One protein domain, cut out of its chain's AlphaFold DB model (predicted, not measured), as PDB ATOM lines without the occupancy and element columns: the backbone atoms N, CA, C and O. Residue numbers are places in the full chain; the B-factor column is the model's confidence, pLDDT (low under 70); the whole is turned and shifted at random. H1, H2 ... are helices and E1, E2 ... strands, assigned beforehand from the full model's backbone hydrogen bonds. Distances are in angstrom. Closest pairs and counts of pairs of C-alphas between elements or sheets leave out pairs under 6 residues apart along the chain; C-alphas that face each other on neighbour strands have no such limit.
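What this domain is: This is residues 23 to 67 of the 67 residues of the protein "ABC transporter substrate-binding protein" of Pseudoxanthomonas sp. SGD-10 (UniProt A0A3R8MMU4). One helix of 12 residues, H2, makes one side of this small domain; across from it lies a thin second side made of the short helix H1, near the first end of H2, and the strand E1, toward the other end, with the first printed residues, 23 and 24, paired beside E1. A long unnamed loop, residues 49 to 61, leaves the end of H2, folds back alongside it and crosses over to E1. The printed part has 45 residues, with two named helices and one named strand in the order H1, H2, E1; the class is mostly helix, although under half of the residues are in named elements. The whole is compact, with a radius of gyration of the C-alphas of 10.4 A, and spans 29 by 24 by 14 A.

How they stand to each other: The longest helix is H2, residues 37 to 48. H1, residues 26 to 29, and H2 only just touch, with 3 pairs of C-alphas within 8 A; the closest are those of Tyr 29 and Ser 40, 5.4 A apart. H2 touches H1 with residues 37 to 40 alone. Between H2 and E1, residues 62 to 65, one pair of C-alphas is within 8 A, those of Ala 43 and Trp 62, 7.0 A apart; the two centres are 12.9 A apart. H1 and E1 are apart. E1 pairs with no named strand, but residues 23 to 24 make a short antiparallel pairing with residues 62 to 63 of E1. In H2 every O i to N i+4 pair is within hydrogen-bond range; H1, with 4 residues, is too short for such a pair, and its one O i to N i+3 pair is not within range.

Where its parts are: H2 measures 16.4 A, from C-alpha 37 at (229.130, 203.739, 216.907) to C-alpha 48 at (229.155, 188.281, 211.513). H1 measures 5.1 A and begins at C-alpha 26, at (221.389, 197.836, 222.713). E1 measures 9.3 A and ends at C-alpha 65, at (222.654, 182.564, 222.690).

The domain as a whole: The two C-alphas farthest apart are those of Gly 34 and Thr 67, at 33.5 A, while the first and last printed C-alphas, those of Leu 23 and Thr 67, are 11.9 A apart. The printed part has no cut and ends at residue 67, the chain's last. The link from H1 to H2 is short, with 7 residues, and that from H2 to E1 is long, with 13. The mean pLDDT of the printed part is 88.7; this predicted model is under 70 at residues 31 to 34 and at residue 67.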
ATOM      1  N   LEU A  23     222.688 187.697 221.724       93.75
ATOM      2  CA  LEU A  23     222.160 188.806 222.505       93.75
ATOM      3  C   LEU A  23     223.111 189.984 222.343       93.75
ATOM      4  O   LEU A  23     224.321 189.795 222.418       93.75
ATOM      5  N   PHE A  24     222.569 191.177 222.137       93.44
ATOM      6  CA  PHE A  24     223.336 192.407 221.975       93.44
ATOM      7  C   PHE A  24     222.823 193.447 222.965       93.44
ATOM      8  O   PHE A  24     221.608 193.622 223.097       93.44
ATOM      9  N   ASP A  25     223.724 194.127 223.664       91.69
ATOM     10  CA  ASP A  25     223.375 195.183 224.611       91.69
ATOM     11  C   ASP A  25     223.081 196.489 223.861       91.69
ATOM     12  O   ASP A  25     223.954 197.322 223.613       91.69
ATOM     13  N   SER A  26     221.821 196.661 223.468       85.38
ATOM     14  CA  SER A  26     221.389 197.836 222.713       85.38
ATOM     15  C   SER A  26     221.458 199.131 223.518       85.38
ATOM     16  O   SER A  26     221.683 200.185 222.935       85.38
ATOM     17  N   VAL A  27     221.290 199.079 224.839       86.50
ATOM     18  CA  VAL A  27     221.282 200.286 225.677       86.50
ATOM     19  C   VAL A  27     222.676 200.905 225.701       86.50
ATOM     20  O   VAL A  27     222.834 202.102 225.476       86.50
ATOM     21  N   ASN A  28     223.708 200.084 225.905       84.56
ATOM     22  CA  ASN A  28     225.080 200.581 225.988       84.56
ATOM     23  C   ASN A  28     225.763 200.753 224.627       84.56
ATOM     24  O   ASN A  28     226.765 201.464 224.564       84.56
ATOM     25  N   TYR A  29     225.268 200.107 223.565       83.88
ATOM     26  CA  TYR A  29     225.944 200.069 222.265       83.88
ATOM     27  C   TYR A  29     225.067 200.470 221.070       83.88
ATOM     28  O   TYR A  29     225.579 200.490 219.963       83.88
ATOM     29  N   LEU A  30     223.782 200.803 221.208       76.12
ATOM     30  CA  LEU A  30     222.958 201.295 220.081       76.12
ATOM     31  C   LEU A  30     222.242 202.621 220.360       76.12
ATOM     32  O   LEU A  30     221.777 203.246 219.411       76.12
ATOM     33  N   GLU A  31     222.154 203.074 221.614       64.62
ATOM     34  CA  GLU A  31     221.274 204.196 221.973       64.62
ATOM     35  C   GLU A  31     221.908 205.593 221.995       64.62
ATOM     36  O   GLU A  31     221.201 206.553 222.295       64.62
ATOM     37  N   GLN A  32     223.183 205.785 221.644       59.03
ATOM     38  CA  GLN A  32     223.752 207.140 221.633       59.03
ATOM     39  C   GLN A  32     224.554 207.422 220.368       59.03
ATOM     40  O   GLN A  32     225.604 206.830 220.115       59.03
ATOM     41  N   GLU A  33     224.021 208.341 219.562       63.88
ATOM     42  CA  GLU A  33     224.672 208.886 218.381       63.88
ATOM     43  C   GLU A  33     226.093 209.360 218.730       63.88
ATOM     44  O   GLU A  33     226.291 210.298 219.498       63.88
ATOM     45  N   GLY A  34     227.096 208.699 218.149       66.69
ATOM     46  CA  GLY A  34     228.450 209.235 218.019       66.69
ATOM     47  C   GLY A  34     229.533 208.519 218.819       66.69
ATOM     48  O   GLY A  34     230.524 208.114 218.219       66.69
ATOM     49  N   GLU A  35     229.382 208.339 220.134       75.12
ATOM     50  CA  GLU A  35     230.528 207.909 220.959       75.12
ATOM     51  C   GLU A  35     230.891 206.436 220.750       75.12
ATOM     52  O   GLU A  35     232.064 206.094 220.619       75.12
ATOM     53  N   LYS A  36     229.883 205.565 220.659       83.06
ATOM     54  CA  LYS A  36     230.101 204.114 220.596       83.06
ATOM     55  C   LYS A  36     229.827 203.481 219.248       83.06
ATOM     56  O   LYS A  36     230.023 202.285 219.117       83.06
ATOM     57  N   ALA A  37     229.467 204.263 218.231       85.94
ATOM     58  CA  ALA A  37     229.130 203.739 216.907       85.94
ATOM     59  C   ALA A  37     230.227 202.830 216.320       85.94
ATOM     60  O   ALA A  37     229.916 201.832 215.671       85.94
ATOM     61  N   VAL A  38     231.501 203.148 216.576       91.56
ATOM     62  CA  VAL A  38     232.632 202.300 216.178       91.56
ATOM     63  C   VAL A  38     232.615 200.973 216.941       91.56
ATOM     64  O   VAL A  38     232.577 199.933 216.295       91.56
ATOM     65  N   GLU A  39     232.544 200.989 218.276       92.62
ATOM     66  CA  GLU A  39     232.446 199.765 219.094       92.62
ATOM     67  C   GLU A  39     231.214 198.916 218.730       92.62
ATOM     68  O   GLU A  39     231.282 197.688 218.711       92.62
ATOM     69  N   SER A  40     230.083 199.544 218.396       92.19
ATOM     70  CA  SER A  40     228.878 198.849 217.934       92.19
ATOM     71  C   SER A  40     229.134 198.089 216.637       92.19
ATOM     72  O   SER A  40     228.738 196.931 216.500       92.19
ATOM     73  N   LEU A  41     229.799 198.738 215.676       93.25
ATOM     74  CA  LEU A  41     230.170 198.123 214.404       93.25
ATOM     75  C   LEU A  41     231.219 197.029 214.598       93.25
ATOM     76  O   LEU A  41     231.114 195.986 213.956       93.25
ATOM     77  N   GLU A  42     232.184 197.227 215.494       95.19
ATOM     78  CA  GLU A  42     233.175 196.216 215.866       95.19
ATOM     79  C   GLU A  42     232.502 194.974 216.460       95.19
ATOM     80  O   GLU A  42     232.771 193.864 216.005       95.19
ATOM     81  N   ALA A  43     231.557 195.145 217.389       95.44
ATOM     82  CA  ALA A  43     230.800 194.042 217.975       95.44
ATOM     83  C   ALA A  43     229.987 193.272 216.916       95.44
ATOM     84  O   ALA A  43     229.994 192.041 216.891       95.44
ATOM     85  N   LEU A  44     229.325 193.976 215.991       95.19
ATOM     86  CA  LEU A  44     228.627 193.334 214.872       95.19
ATOM     87  C   LEU A  44     229.598 192.620 213.916       95.19
ATOM     88  O   LEU A  44     229.282 191.540 213.416       95.19
ATOM     89  N   ALA A  45     230.782 193.185 213.675       96.94
ATOM     90  CA  ALA A  45     231.811 192.582 212.836       96.94
ATOM     91  C   ALA A  45     232.367 191.285 213.450       96.94
ATOM     92  O   ALA A  45     232.523 190.301 212.719       96.94
ATOM     93  N   GLU A  46     232.589 191.237 214.772       96.75
ATOM     94  CA  GLU A  46     232.938 189.997 215.485       96.75
ATOM     95  C   GLU A  46     231.863 188.923 215.306       96.75
ATOM     96  O   GLU A  46     232.179 187.778 214.994       96.75
ATOM     97  N   ILE A  47     230.587 189.291 215.458       95.81
ATOM     98  CA  ILE A  47     229.463 188.352 215.351       95.81
ATOM     99  C   ILE A  47     229.336 187.788 213.927       95.81
ATOM    100  O   ILE A  47     229.133 186.585 213.739       95.81
ATOM    101  N   ILE A  48     229.423 188.651 212.910       95.75
ATOM    102  CA  ILE A  48     229.155 188.281 211.513       95.75
ATOM    103  C   ILE A  48     230.364 187.591 210.883       95.75
ATOM    104  O   ILE A  48     230.201 186.682 210.067       95.75
ATOM    105  N   THR A  49     231.587 188.027 211.201       95.25
ATOM    106  CA  THR A  49     232.807 187.501 210.573       95.25
ATOM    107  C   THR A  49     233.948 187.264 211.577       95.25
ATOM    108  O   THR A  49     235.048 187.801 211.408       95.25
ATOM    109  N   PRO A  50     233.756 186.364 212.566       92.94
ATOM    110  CA  PRO A  50     234.692 186.151 213.683       92.94
ATOM    111  C   PRO A  50     236.079 185.656 213.256       92.94
ATOM    112  O   PRO A  50     237.043 185.719 214.011       92.94
ATOM    113  N   ARG A  51     236.211 185.146 212.025       95.94
ATOM    114  CA  ARG A  51     237.504 184.732 211.467       95.94
ATOM    115  C   ARG A  51     238.457 185.911 211.241       95.94
ATOM    116  O   ARG A  51     239.666 185.708 211.288       95.94
ATOM    117  N   TYR A  52     237.926 187.095 210.940       96.88
ATOM    118  CA  TYR A  52     238.732 188.279 210.623       96.88
ATOM    119  C   TYR A  52     238.682 189.342 211.721       96.88
ATOM    120  O   TYR A  52     239.588 190.167 211.787       96.88
ATOM    121  N   PHE A  53     237.665 189.309 212.584       97.31
ATOM    122  CA  PHE A  53     237.444 190.314 213.618       97.31
ATOM    123  C   PHE A  53     237.399 189.678 215.008       97.31
ATOM    124  O   PHE A  53     236.598 188.779 215.257       97.31
ATOM    125  N   ASN A  54     238.272 190.162 215.894       95.00
ATOM    126  CA  ASN A  54     238.320 189.823 217.316       95.00
ATOM    127  C   ASN A  54     238.866 191.039 218.090       95.00
ATOM    128  O   ASN A  54     240.074 191.218 218.236       95.00
ATOM    129  N   PHE A  55     237.945 191.893 218.511       95.75
ATOM    130  CA  PHE A  55     238.109 193.089 219.331       95.75
ATOM    131  C   PHE A  55     237.908 192.807 220.840       95.75
ATOM    132  O   PHE A  55     238.190 193.663 221.677       95.75
ATOM    133  N   GLY A  56     237.461 191.603 221.215       96.19
ATOM    134  CA  GLY A  56     237.240 191.178 222.598       96.19
ATOM    135  C   GLY A  56     235.976 191.771 223.229       96.19
ATOM    136  O   GLY A  56     236.013 192.172 224.404       96.19
ATOM    137  N   LEU A  57     234.886 191.865 222.453       96.06
ATOM    138  CA  LEU A  57     233.599 192.415 222.900       96.06
ATOM    139  C   LEU A  57     232.571 191.336 223.289       96.06
ATOM    140  O   LEU A  57     231.547 191.673 223.895       96.06
ATOM    141  N   GLU A  58     232.852 190.052 223.044       95.88
ATOM    142  CA  GLU A  58     232.076 188.944 223.617       95.88
ATOM    143  C   GLU A  58     232.092 189.014 225.158       95.88
ATOM    144  O   GLU A  58     233.136 189.191 225.790       95.88
ATOM    145  N   GLY A  59     230.916 188.920 225.779       95.31
ATOM    146  CA  GLY A  59     230.726 189.089 227.223       95.31
ATOM    147  C   GLY A  59     230.636 190.540 227.699       95.31
ATOM    148  O   GLY A  59     230.336 190.760 228.872       95.31
ATOM    149  N   LYS A  60     230.857 191.519 226.811       94.38
ATOM    150  CA  LYS A  60     230.699 192.954 227.098       94.38
ATOM    151  C   LYS A  60     229.544 193.565 226.311       94.38
ATOM    152  O   LYS A  60     228.603 194.067 226.909       94.38
ATOM    153  N   ALA A  61     229.623 193.503 224.981       94.25
ATOM    154  CA  ALA A  61     228.630 194.075 224.072       94.25
ATOM    155  C   ALA A  61     227.629 193.032 223.576       94.25
ATOM    156  O   ALA A  61     226.475 193.350 223.288       94.25
ATOM    157  N   TRP A  62     228.064 191.776 223.470       95.94
ATOM    158  CA  TRP A  62     227.229 190.700 222.966       95.94
ATOM    159  C   TRP A  62     227.548 189.358 223.623       95.94
ATOM    160  O   TRP A  62     228.621 189.154 224.186       95.94
ATOM    161  N   LEU A  63     226.594 188.432 223.549       96.00
ATOM    162  CA  LEU A  63     226.722 187.058 224.027       96.00
ATOM    163  C   LEU A  63     226.143 186.095 222.998       96.00
ATOM    164  O   LEU A  63     225.090 186.362 222.416       96.00
ATOM    165  N   LYS A  64     226.784 184.940 222.809       93.75
ATOM    166  CA  LYS A  64     226.175 183.857 222.039       93.75
ATOM    167  C   LYS A  64     224.995 183.269 222.808       93.75
ATOM    168  O   LYS A  64     225.129 182.855 223.957       93.75
ATOM    169  N   PHE A  65     223.843 183.205 222.155       91.38
ATOM    170  CA  PHE A  65     222.654 182.564 222.690       91.38
ATOM    171  C   PHE A  65     222.552 181.144 222.135       91.38
ATOM    172  O   PHE A  65     222.280 180.950 220.951       91.38
ATOM    173  N   SER A  66     222.782 180.149 222.987       77.06
ATOM    174  CA  SER A  66     222.528 178.750 222.649       77.06
ATOM    175  C   SER A  66     221.066 178.406 222.931       77.06
ATOM    176  O   SER A  66     220.632 178.491 224.082       77.06
ATOM    177  N   THR A  67     220.334 178.024 221.887       60.91
ATOM    178  CA  THR A  67     219.016 177.368 221.979       60.91
ATOM    179  C   THR A  67     219.145 175.883 222.265       60.91
ATOM    180  O   THR A  67     220.077 175.275 221.690       60.91
TER     181      THR A  67